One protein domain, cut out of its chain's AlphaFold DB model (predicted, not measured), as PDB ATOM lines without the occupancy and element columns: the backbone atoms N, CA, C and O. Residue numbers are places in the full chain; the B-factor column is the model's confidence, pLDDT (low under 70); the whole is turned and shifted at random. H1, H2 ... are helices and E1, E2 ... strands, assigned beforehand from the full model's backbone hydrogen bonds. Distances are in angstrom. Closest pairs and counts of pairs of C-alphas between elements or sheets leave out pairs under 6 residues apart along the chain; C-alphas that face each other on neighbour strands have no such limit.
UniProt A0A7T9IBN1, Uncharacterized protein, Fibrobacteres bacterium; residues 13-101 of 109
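This is residues 13 to 101 of the 109 residues of an uncharacterized protein of Fibrobacteres bacterium (UniProt A0A7T9IBN1). A strongly twisted sheet of five strands has two helices over one face, H1 over E3 and H2 over E5; the other face has no named helix. Long E3 runs through the sheet, and its first part makes with E2 a narrow hairpin that reaches out as an arm at one end. The printed part has 89 residues with two named helices and five named strands, along the chain first H1, then four strands, then H2 and last E5; the class is mixed, helices and strands, and the sheet is branched, with E1 and E3, E2 and E3, and E3 and E4 as antiparallel neighbour pairs and E1 and E5 as a parallel one. It is only just compact, close to loose, with a radius of gyration of the C-alphas of 14.0 A, and elongated, spanning 46 by 27 by 23 A.

E3, residues 48 to 60, has E1, residues 29 to 34, and E2, residues 39 to 42, on one side and E4, residues 70 to 75, on the other side. These three neighbours are antiparallel to it, with N 31 and O 57 2.8 A apart, N 41 and O 49 2.9 A, and N 54 and O 72 2.8 A, within hydrogen-bond range. E2, E3 and E4 form a meander, each strand the antiparallel neighbour of the one before. E5, residues 95 to 100, is parallel to E1, with N 32 and O 97 2.8 A apart. H1, residues 13 to 23, is on the sheet at a height of 9.0 A, along E3 at 15 degrees on the local plane; its closest C-alphas to E3 are Leu 21 and Leu 58, 7.4 A. H2, residues 80 to 90, is on the same face at 9.7 A, along E5 at 15 degrees on the local plane; Glu 80 and Val 98 have the closest C-alphas, 6.4 A. H1 and H2 are close but not clearly touching, at a steep tilt of 46 degrees. In both helices every O i to N i+4 pair is within hydrogen-bond range.

H1 begins at C-alpha 13 (131.548, 153.295, 162.776), and H1 and H2 are each 15.5 A long. E3 measures 38.7 A, E1 and E4 16.6 A each, E2 9.8 A, and E5 17.1 A, ending at C-alpha 100 (138.169, 148.974, 147.989).

The C-alphas farthest apart, Asp 45 and Asp 61, are 46.6 A apart. The printed part has no cut and no long link. Residues 36 to 39, 48 and 101 have pLDDT under 70.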
ATOM      1  N   LEU A  13     130.172 153.475 163.259       89.25
ATOM      2  CA  LEU A  13     131.548 153.295 162.776       89.25
ATOM      3  C   LEU A  13     132.451 154.461 163.203       89.25
ATOM      4  O   LEU A  13     133.478 154.257 163.844       89.25
ATOM      5  N   LEU A  14     132.042 155.696 162.902       92.31
ATOM      6  CA  LEU A  14     132.827 156.887 163.230       92.31
ATOM      7  C   LEU A  14     132.947 157.066 164.745       92.31
ATOM      8  O   LEU A  14     134.011 157.430 165.234       92.31
ATOM      9  N   CYS A  15     131.889 156.794 165.514       93.50
ATOM     10  CA  CYS A  15     131.966 156.831 166.976       93.50
ATOM     11  C   CYS A  15     133.004 155.841 167.520       93.50
ATOM     12  O   CYS A  15     133.747 156.187 168.439       93.50
ATOM     13  N   THR A  16     133.083 154.648 166.930       92.94
ATOM     14  CA  THR A  16     134.047 153.612 167.325       92.94
ATOM     15  C   THR A  16     135.475 154.048 167.000       92.94
ATOM     16  O   THR A  16     136.320 154.077 167.892       92.94
ATOM     17  N   ILE A  17     135.720 154.523 165.774       93.69
ATOM     18  CA  ILE A  17     137.024 155.066 165.358       93.69
ATOM     19  C   ILE A  17     137.442 156.241 166.253       93.69
ATOM     20  O   ILE A  17     138.593 156.329 166.682       93.69
ATOM     21  N   HIS A  18     136.511 157.144 166.575       94.38
ATOM     22  CA  HIS A  18     136.776 158.284 167.452       94.38
ATOM     23  C   HIS A  18     137.255 157.833 168.833       94.38
ATOM     24  O   HIS A  18     138.245 158.358 169.341       94.38
ATOM     25  N   GLN A  19     136.567 156.863 169.438       93.69
ATOM     26  CA  GLN A  19     136.953 156.326 170.738       93.69
ATOM     27  C   GLN A  19     138.319 155.629 170.663       93.69
ATOM     28  O   GLN A  19     139.190 155.915 171.482       93.69
ATOM     29  N   ALA A  20     138.559 154.825 169.625       93.50
ATOM     30  CA  ALA A  20     139.835 154.148 169.416       93.50
ATOM     31  C   ALA A  20     141.010 155.133 169.269       93.50
ATOM     32  O   ALA A  20     142.070 154.919 169.855       93.50
ATOM     33  N   LEU A  21     140.817 156.250 168.558       92.88
ATOM     34  CA  LEU A  21     141.812 157.323 168.434       92.88
ATOM     35  C   LEU A  21     142.074 158.065 169.755       92.88
ATOM     36  O   LEU A  21     143.179 158.566 169.961       92.88
ATOM     37  N   LEU A  22     141.077 158.172 170.641       92.12
ATOM     38  CA  LEU A  22     141.264 158.740 171.980       92.12
ATOM     39  C   LEU A  22     142.035 157.790 172.898       92.12
ATOM     40  O   LEU A  22     142.902 158.240 173.649       92.12
ATOM     41  N   ASP A  23     141.735 156.497 172.812       93.44
ATOM     42  CA  ASP A  23     142.366 155.460 173.629       93.44
ATOM     43  C   ASP A  23     143.800 155.149 173.163       93.44
ATOM     44  O   ASP A  23     144.630 154.708 173.960       93.44
ATOM     45  N   ASN A  24     144.124 155.460 171.902       91.69
ATOM     46  CA  ASN A  24     145.440 155.271 171.295       91.69
ATOM     47  C   ASN A  24     146.043 156.614 170.840       91.69
ATOM     48  O   ASN A  24     146.059 156.919 169.645       91.69
ATOM     49  N   PRO A  25     146.600 157.425 171.761       88.12
ATOM     50  CA  PRO A  25     147.127 158.756 171.438       88.12
ATOM     51  C   PRO A  25     148.332 158.740 170.484       88.12
ATOM     52  O   PRO A  25     148.665 159.780 169.911       88.12
ATOM     53  N   ASP A  26     148.978 157.583 170.330       90.25
ATOM     54  CA  ASP A  26     150.105 157.361 169.423       90.25
ATOM     55  C   ASP A  26     149.678 157.077 167.979       90.25
ATOM     56  O   ASP A  26     150.515 157.176 167.081       90.25
ATOM     57  N   ALA A  27     148.412 156.718 167.747       92.81
ATOM     58  CA  ALA A  27     147.884 156.591 166.398       92.81
ATOM     59  C   ALA A  27     147.880 157.972 165.740       92.81
ATOM     60  O   ALA A  27     147.536 158.964 166.384       92.81
ATOM     61  N   ASP A  28     148.194 158.066 164.451       93.38
ATOM     62  CA  ASP A  28     148.101 159.278 163.634       93.38
ATOM     63  C   ASP A  28     146.900 159.262 162.671       93.38
ATOM     64  O   ASP A  28     146.439 160.335 162.270       93.38
ATOM     65  N   GLY A  29     146.276 158.101 162.460       93.75
ATOM     66  CA  GLY A  29     145.215 157.947 161.474       93.75
ATOM     67  C   GLY A  29     144.352 156.699 161.596       93.75
ATOM     68  O   GLY A  29     144.391 155.999 162.607       93.75
ATOM     69  N   VAL A  30     143.577 156.447 160.543       94.62
ATOM     70  CA  VAL A  30     142.738 155.255 160.376       94.62
ATOM     71  C   VAL A  30     142.856 154.721 158.950       94.62
ATOM     72  O   VAL A  30     142.849 155.483 157.987       94.62
ATOM     73  N   HIS A  31     142.970 153.415 158.816       94.00
ATOM     74  CA  HIS A  31     142.877 152.693 157.561       94.00
ATOM     75  C   HIS A  31     141.514 152.006 157.524       94.00
ATOM     76  O   HIS A  31     141.134 151.377 158.506       94.00
ATOM     77  N   ILE A  32     140.762 152.172 156.441       92.44
ATOM     78  CA  ILE A  32     139.491 151.496 156.204       92.44
ATOM     79  C   ILE A  32     139.566 150.791 154.861       92.44
ATOM     80  O   ILE A  32     139.773 151.430 153.835       92.44
ATOM     81  N   SER A  33     139.299 149.501 154.876       89.69
ATOM     82  CA  SER A  33     139.093 148.715 153.677       89.69
ATOM     83  C   SER A  33     137.611 148.376 153.545       89.69
ATOM     84  O   SER A  33     136.922 148.101 154.534       89.69
ATOM     85  N   ILE A  34     137.105 148.408 152.317       87.12
ATOM     86  CA  ILE A  34     135.692 148.188 152.005       87.12
ATOM     87  C   ILE A  34     135.534 146.878 151.246       87.12
ATOM     88  O   ILE A  34     136.164 146.678 150.208       87.12
ATOM     89  N   GLU A  35     134.651 145.998 151.721       83.25
ATOM     90  CA  GLU A  35     134.234 144.827 150.956       83.25
ATOM     91  C   GLU A  35     133.303 145.275 149.809       83.25
ATOM     92  O   GLU A  35     132.215 145.809 150.060       83.25
ATOM     93  N   PRO A  36     133.687 145.072 148.533       68.81
ATOM     94  CA  PRO A  36     132.890 145.548 147.403       68.81
ATOM     95  C   PRO A  36     131.631 144.702 147.159       68.81
ATOM     96  O   PRO A  36     130.743 145.112 146.410       68.81
ATOM     97  N   HIS A  37     131.539 143.525 147.785       68.62
ATOM     98  CA  HIS A  37     130.437 142.592 147.607       68.62
ATOM     99  C   HIS A  37     129.383 142.837 148.687       68.62
ATOM    100  O   HIS A  37     129.634 142.664 149.875       68.62
ATOM    101  N   ALA A  38     128.184 143.243 148.268       66.25
ATOM    102  CA  ALA A  38     127.050 143.317 149.173       66.25
ATOM    103  C   ALA A  38     126.522 141.903 149.453       66.25
ATOM    104  O   ALA A  38     126.189 141.170 148.518       66.25
ATOM    105  N   ARG A  39     126.407 141.527 150.729       67.50
ATOM    106  CA  ARG A  39     125.638 140.345 151.128       67.50
ATOM    107  C   ARG A  39     124.165 140.710 151.193       67.50
ATOM    108  O   ARG A  39     123.785 141.702 151.819       67.50
ATOM    109  N   GLU A  40     123.351 139.891 150.542       71.94
ATOM    110  CA  GLU A  40     121.899 139.963 150.622       71.94
ATOM    111  C   GLU A  40     121.454 139.384 151.969       71.94
ATOM    112  O   GLU A  40     121.767 138.237 152.292       71.94
ATOM    113  N   MET A  41     120.756 140.180 152.775       70.44
ATOM    114  CA  MET A  41     120.117 139.703 153.994       70.44
ATOM    115  C   MET A  41     118.607 139.868 153.868       70.44
ATOM    116  O   MET A  41     118.097 140.985 153.758       70.44
ATOM    117  N   ASP A  42     117.902 138.740 153.917       76.25
ATOM    118  CA  ASP A  42     116.448 138.716 153.998       76.25
ATOM    119  C   ASP A  42     116.006 139.194 155.381       76.25
ATOM    120  O   ASP A  42     116.247 138.543 156.405       76.25
ATOM    121  N   ASN A  43     115.326 140.335 155.428       75.62
ATOM    122  CA  ASN A  43     114.735 140.821 156.660       75.62
ATOM    123  C   ASN A  43     113.437 140.057 156.983       75.62
ATOM    124  O   ASN A  43     112.719 139.609 156.083       75.62
ATOM    125  N   PRO A  44     113.049 139.970 158.269       77.38
ATOM    126  CA  PRO A  44     111.803 139.318 158.683       77.38
ATOM    127  C   PRO A  44     110.519 139.913 158.077       77.38
ATOM    128  O   PRO A  44     109.475 139.263 158.096       77.38
ATOM    129  N   ASP A  45     110.575 141.149 157.576       82.56
ATOM    130  CA  ASP A  45     109.471 141.844 156.905       82.56
ATOM    131  C   ASP A  45     109.411 141.583 155.385       82.56
ATOM    132  O   ASP A  45     108.532 142.113 154.702       82.56
ATOM    133  N   GLY A  46     110.311 140.741 154.865       73.25
ATOM    134  CA  GLY A  46     110.419 140.399 153.448       73.25
ATOM    135  C   GLY A  46     111.134 141.454 152.605       73.25
ATOM    136  O   GLY A  46     111.128 141.344 151.379       73.25
ATOM    137  N   THR A  47     111.718 142.482 153.226       77.00
ATOM    138  CA  THR A  47     112.629 143.398 152.537       77.00
ATOM    139  C   THR A  47     114.024 142.795 152.449       77.00
ATOM    140  O   THR A  47     114.439 142.016 153.303       77.00
ATOM    141  N   VAL A  48     114.753 143.177 151.410       68.94
ATOM    142  CA  VAL A  48     116.148 142.794 151.228       68.94
ATOM    143  C   VAL A  48     117.022 143.953 151.683       68.94
ATOM    144  O   VAL A  48     116.876 145.071 151.184       68.94
ATOM    145  N   SER A  49     117.922 143.689 152.628       71.12
ATOM    146  CA  SER A  49     118.989 144.613 153.003       71.12
ATOM    147  C   SER A  49     120.296 144.178 152.361       71.12
ATOM    148  O   SER A  49     120.742 143.049 152.551       71.12
ATOM    149  N   TYR A  50     120.931 145.099 151.647       72.12
ATOM    150  CA  TYR A  50     122.293 144.935 151.163       72.12
ATOM    151  C   TYR A  50     123.253 145.459 152.228       72.12
ATOM    152  O   TYR A  50     123.199 146.631 152.614       72.12
ATOM    153  N   MET A  51     124.106 144.573 152.732       78.25
ATOM    154  CA  MET A  51     125.116 144.912 153.728       78.25
ATOM    155  C   MET A  51     126.509 144.748 153.140       78.25
ATOM    156  O   MET A  51     126.768 143.793 152.412       78.25
ATOM    157  N   LYS A  52     127.403 145.666 153.490       79.50
ATOM    158  CA  LYS A  52     128.837 145.574 153.217       79.50
ATOM    159  C   LYS A  52     129.579 145.391 154.531       79.50
ATOM    160  O   LYS A  52     129.117 145.862 155.576       79.50
ATOM    161  N   ALA A  53     130.736 144.754 154.476       84.81
ATOM    162  CA  ALA A  53     131.680 144.790 155.574       84.81
ATOM    163  C   ALA A  53     132.745 145.862 155.333       84.81
ATOM    164  O   ALA A  53     133.198 146.092 154.212       84.81
ATOM    165  N   LEU A  54     133.143 146.514 156.414       88.81
ATOM    166  CA  LEU A  54     134.316 147.361 156.488       88.81
ATOM    167  C   LEU A  54     135.284 146.716 157.463       88.81
ATOM    168  O   LEU A  54     134.894 146.407 158.590       88.81
ATOM    169  N   CYS A  55     136.533 146.565 157.052       90.44
ATOM    170  CA  CYS A  55     137.617 146.312 157.986       90.44
ATOM    171  C   CYS A  55     138.318 147.636 158.242       90.44
ATOM    172  O   CYS A  55     138.546 148.399 157.308       90.44
ATOM    173  N   TRP A  56     138.664 147.935 159.485       92.94
ATOM    174  CA  TRP A  56     139.409 149.148 159.783       92.94
ATOM    175  C   TRP A  56     140.457 148.931 160.860       92.94
ATOM    176  O   TRP A  56     140.365 148.026 161.686       92.94
ATOM    177  N   ASN A  57     141.475 149.777 160.837       94.69
ATOM    178  CA  ASN A  57     142.592 149.717 161.759       94.69
ATOM    179  C   ASN A  57     143.132 151.114 162.044       94.69
ATOM    180  O   ASN A  57     142.932 152.052 161.270       94.69
ATOM    181  N   LEU A  58     143.828 151.275 163.161       95.38
ATOM    182  CA  LEU A  58     144.515 152.522 163.462       95.38
ATOM    183  C   LEU A  58     145.867 152.568 162.751       95.38
ATOM    184  O   LEU A  58     146.580 151.572 162.695       95.38
ATOM    185  N   LEU A  59     146.236 153.753 162.270       94.81
ATOM    186  CA  LEU A  59     147.513 153.997 161.604       94.81
ATOM    187  C   LEU A  59     148.506 154.710 162.519       94.81
ATOM    188  O   LEU A  59     148.118 155.553 163.334       94.81
ATOM    189  N   LYS A  60     149.793 154.422 162.324       93.75
ATOM    190  CA  LYS A  60     150.928 155.204 162.819       93.75
ATOM    191  C   LYS A  60     152.048 155.208 161.788       93.75
ATOM    192  O   LYS A  60     152.486 154.153 161.344       93.75
ATOM    193  N   ASP A  61     152.508 156.395 161.405       90.88
ATOM    194  CA  ASP A  61     153.530 156.601 160.377       90.88
ATOM    195  C   ASP A  61     153.177 155.899 159.044       90.88
ATOM    196  O   ASP A  61     154.048 155.433 158.308       90.88
ATOM    197  N   GLY A  62     151.874 155.820 158.734       86.69
ATOM    198  CA  GLY A  62     151.342 155.158 157.538       86.69
ATOM    199  C   GLY A  62     151.309 153.627 157.600       86.69
ATOM    200  O   GLY A  62     151.143 152.997 156.558       86.69
ATOM    201  N   GLN A  63     151.483 153.032 158.781       90.38
ATOM    202  CA  GLN A  63     151.401 151.588 159.002       90.38
ATOM    203  C   GLN A  63     150.280 151.240 159.976       90.38
ATOM    204  O   GLN A  63     150.023 151.982 160.923       90.38
ATOM    205  N   ASP A  64     149.656 150.093 159.748       92.44
ATOM    206  CA  ASP A  64     148.644 149.514 160.621       92.44
ATOM    207  C   ASP A  64     149.229 149.173 162.004       92.44
ATOM    208  O   ASP A  64     150.326 148.622 162.119       92.44
ATOM    209  N   LEU A  65     148.513 149.536 163.072       90.62
ATOM    210  CA  LEU A  65     148.943 149.305 164.457       90.62
ATOM    211  C   LEU A  65     148.704 147.869 164.944       90.62
ATOM    212  O   LEU A  65     149.337 147.446 165.911       90.62
ATOM    213  N   SER A  66     147.783 147.151 164.304       86.06
ATOM    214  CA  SER A  66     147.399 145.770 164.617       86.06
ATOM    215  C   SER A  66     147.469 144.914 163.356       86.06
ATOM    216  O   SER A  66     147.175 145.410 162.276       86.06
ATOM    217  N   ASP A  67     147.799 143.633 163.488       82.88
ATOM    218  CA  ASP A  67     147.662 142.684 162.376       82.88
ATOM    219  C   ASP A  67     146.188 142.282 162.157       82.88
ATOM    220  O   ASP A  67     145.800 141.929 161.047       82.88
ATOM    221  N   ASP A  68     145.363 142.383 163.206       86.00
ATOM    222  CA  ASP A  68     143.935 142.061 163.179       86.00
ATOM    223  C   ASP A  68     143.106 143.358 163.099       86.00
ATOM    224  O   ASP A  68     143.055 144.097 164.095       86.00
ATOM    225  N   PRO A  69     142.476 143.672 161.949       87.12
ATOM    226  CA  PRO A  69     141.592 144.822 161.812       87.12
ATOM    227  C   PRO A  69     140.217 144.554 162.440       87.12
ATOM    228  O   PRO A  69     139.739 143.420 162.515       87.12
ATOM    229  N   GLU A  70     139.542 145.620 162.858       90.94
ATOM    230  CA  GLU A  70     138.178 145.545 163.364       90.94
ATOM    231  C   GLU A  70     137.164 145.453 162.220       90.94
ATOM    232  O   GLU A  70     137.213 146.219 161.259       90.94
ATOM    233  N   LEU A  71     136.203 144.537 162.355       88.44
ATOM    234  CA  LEU A  71     135.120 144.342 161.396       88.44
ATOM    235  C   LEU A  71     133.890 145.163 161.794       88.44
ATOM    236  O   LEU A  71     133.425 145.117 162.933       88.44
ATOM    237  N   SER A  72     133.315 145.884 160.841       88.44
ATOM    238  CA  SER A  72     132.077 146.641 161.009       88.44
ATOM    239  C   SER A  72     131.138 146.393 159.838       88.44
ATOM    240  O   SER A  72     131.528 146.503 158.682       88.44
ATOM    241  N   VAL A  73     129.879 146.079 160.134       83.12
ATOM    242  CA  VAL A  73     128.843 145.906 159.109       83.12
ATOM    243  C   VAL A  73     128.170 147.249 158.857       83.12
ATOM    244  O   VAL A  73     127.734 147.915 159.799       83.12
ATOM    245  N   VAL A  74     128.077 147.643 157.589       80.75
ATOM    246  CA  VAL A  74     127.475 148.908 157.160       80.75
ATOM    247  C   VAL A  74     126.467 148.698 156.035       80.75
ATOM    248  O   VAL A  74     126.458 147.669 155.358       80.75
ATOM    249  N   GLY A  75     125.593 149.686 155.840       77.75
ATOM    250  CA  GLY A  75     124.655 149.693 154.718       77.75
ATOM    251  C   GLY A  75     125.345 149.922 153.369       77.75
ATOM    252  O   GLY A  75     126.450 150.461 153.303       77.75
ATOM    253  N   GLU A  76     124.666 149.550 152.285       75.00
ATOM    254  CA  GLU A  76     125.157 149.698 150.906       75.00
ATOM    255  C   GLU A  76     125.541 151.139 150.526       75.00
ATOM    256  O   GLU A  76     126.476 151.329 149.743       75.00
ATOM    257  N   ASP A  77     124.880 152.135 151.125       77.19
ATOM    258  CA  ASP A  77     125.089 153.566 150.857       77.19
ATOM    259  C   ASP A  77     126.503 154.060 151.210       77.19
ATOM    260  O   ASP A  77     126.912 155.133 150.766       77.19
ATOM    261  N   HIS A  78     127.275 153.280 151.975       81.00
ATOM    262  CA  HIS A  78     128.669 153.585 152.270       81.00
ATOM    263  C   HIS A  78     129.567 153.239 151.069       81.00
ATOM    264  O   HIS A  78     129.919 152.082 150.808       81.00
ATOM    265  N   THR A  79     129.918 154.274 150.311       85.56
ATOM    266  CA  THR A  79     130.945 154.276 149.259       85.56
ATOM    267  C   THR A  79     132.285 154.775 149.807       85.56
ATOM    268  O   THR A  79     132.307 155.473 150.825       85.56
ATOM    269  N   GLU A  80     133.389 154.488 149.107       88.38
ATOM    270  CA  GLU A  80     134.717 155.060 149.408       88.38
ATOM    271  C   GLU A  80     134.663 156.583 149.572       88.38
ATOM    272  O   GLU A  80     135.168 157.120 150.553       88.38
ATOM    273  N   GLU A  81     133.985 157.266 148.644       90.00
ATOM    274  CA  GLU A  81     133.811 158.721 148.662       90.00
ATOM    275  C   GLU A  81     133.079 159.182 149.927       90.00
ATOM    276  O   GLU A  81     133.585 160.041 150.644       90.00
ATOM    277  N   SER A  82     131.938 158.568 150.257       90.50
ATOM    278  CA  SER A  82     131.156 158.956 151.440       90.50
ATOM    279  C   SER A  82     131.920 158.741 152.752       90.50
ATOM    280  O   SER A  82     131.867 159.580 153.651       90.50
ATOM    281  N   ILE A  83     132.674 157.640 152.852       90.81
ATOM    282  CA  ILE A  83     133.499 157.334 154.020       90.81
ATOM    283  C   ILE A  83     134.631 158.350 154.131       90.81
ATOM    284  O   ILE A  83     134.855 158.892 155.212       90.81
ATOM    285  N   LEU A  84     135.322 158.640 153.028       92.19
ATOM    286  CA  LEU A  84     136.404 159.617 153.010       92.19
ATOM    287  C   LEU A  84     135.906 161.008 153.422       92.19
ATOM    288  O   LEU A  84     136.523 161.643 154.276       92.19
ATOM    289  N   GLU A  85     134.769 161.457 152.888       93.06
ATOM    290  CA  GLU A  85     134.153 162.737 153.259       93.06
ATOM    291  C   GLU A  85     133.830 162.815 154.758       93.06
ATOM    292  O   GLU A  85     134.112 163.826 155.412       93.06
ATOM    293  N   ASP A  86     133.270 161.749 155.332       92.62
ATOM    294  CA  ASP A  86     132.982 161.680 156.761       92.62
ATOM    295  C   ASP A  86     134.265 161.684 157.606       92.62
ATOM    296  O   ASP A  86     134.360 162.425 158.594       92.62
ATOM    297  N   LEU A  87     135.289 160.923 157.208       92.94
ATOM    298  CA  LEU A  87     136.586 160.921 157.883       92.94
ATOM    299  C   LEU A  87     137.239 162.306 157.845       92.94
ATOM    300  O   LEU A  87     137.680 162.814 158.878       92.94
ATOM    301  N   GLU A  88     137.252 162.962 156.686       92.00
ATOM    302  CA  GLU A  88     137.765 164.323 156.537       92.00
ATOM    303  C   GLU A  88     136.969 165.333 157.363       92.00
ATOM    304  O   GLU A  88     137.521 166.307 157.880       92.00
ATOM    305  N   LYS A  89     135.661 165.134 157.506       92.06
ATOM    306  CA  LYS A  89     134.797 166.025 158.274       92.06
ATOM    307  C   LYS A  89     135.054 165.916 159.774       92.06
ATOM    308  O   LYS A  89     135.169 166.959 160.428       92.06
ATOM    309  N   TYR A  90     135.139 164.697 160.307       91.69
ATOM    310  CA  TYR A  90     135.180 164.446 161.752       91.69
ATOM    311  C   TYR A  90     136.596 164.262 162.315       91.69
ATOM    312  O   TYR A  90     136.864 164.644 163.456       91.69
ATOM    313  N   PHE A  91     137.543 163.790 161.507       91.44
ATOM    314  CA  PHE A  91     138.916 163.491 161.921       91.44
ATOM    315  C   PHE A  91     139.948 164.370 161.212       91.44
ATOM    316  O   PHE A  91     141.027 163.918 160.828       91.44
ATOM    317  N   LYS A  92     139.646 165.665 161.071       87.94
ATOM    318  CA  LYS A  92     140.552 166.641 160.445       87.94
ATOM    319  C   LYS A  92     141.962 166.575 161.024       87.94
ATOM    320  O   LYS A  92     142.169 166.737 162.227       87.94
ATOM    321  N   GLY A  93     142.938 166.411 160.134       86.31
ATOM    322  CA  GLY A  93     144.352 166.317 160.494       86.31
ATOM    323  C   GLY A  93     144.806 164.924 160.937       86.31
ATOM    324  O   GLY A  93     145.946 164.799 161.374       86.31
ATOM    325  N   CYS A  94     143.951 163.905 160.830       90.31
ATOM    326  CA  CYS A  94     144.363 162.506 160.889       90.31
ATOM    327  C   CYS A  94     144.717 162.001 159.490       90.31
ATOM    328  O   CYS A  94     144.070 162.380 158.508       90.31
ATOM    329  N   SER A  95     145.708 161.116 159.418       90.69
ATOM    330  CA  SER A  95     145.961 160.321 158.217       90.69
ATOM    331  C   SER A  95     144.778 159.384 157.979       90.69
ATOM    332  O   SER A  95     144.205 158.850 158.928       90.69
ATOM    333  N   HIS A  96     144.395 159.189 156.728       90.81
ATOM    334  CA  HIS A  96     143.346 158.245 156.375       90.81
ATOM    335  C   HIS A  96     143.720 157.521 155.091       90.81
ATOM    336  O   HIS A  96     144.203 158.141 154.143       90.81
ATOM    337  N   LEU A  97     143.504 156.211 155.083       90.31
ATOM    338  CA  LEU A  97     143.580 155.384 153.890       90.31
ATOM    339  C   LEU A  97     142.217 154.726 153.718       90.31
ATOM    340  O   LEU A  97     141.704 154.145 154.672       90.31
ATOM    341  N   VAL A  98     141.626 154.871 152.538       90.12
ATOM    342  CA  VAL A  98     140.400 154.167 152.169       90.12
ATOM    343  C   VAL A  98     140.695 153.410 150.889       90.12
ATOM    344  O   VAL A  98     141.082 154.035 149.899       90.12
ATOM    345  N   ASP A  99     140.549 152.092 150.920       87.44
ATOM    346  CA  ASP A  99     140.652 151.254 149.733       87.44
ATOM    347  C   ASP A  99     139.457 150.306 149.595       87.44
ATOM    348  O   ASP A  99     138.812 149.892 150.561       87.44
ATOM    349  N   GLY A 100     139.105 150.025 148.346       72.19
ATOM    350  CA  GLY A 100     138.169 148.974 147.989       72.19
ATOM    351  C   GLY A 100     138.978 147.801 147.478       72.19
ATOM    352  O   GLY A 100     139.570 147.920 146.414       72.19
ATOM    353  N   ASP A 101     139.054 146.731 148.270       61.22
ATOM    354  CA  ASP A 101     139.401 145.359 147.873       61.22
ATOM    355  C   ASP A 101     139.805 144.565 149.121       61.22
ATOM    356  O   ASP A 101     140.981 144.414 149.449       61.22
TER     357      ASP A 101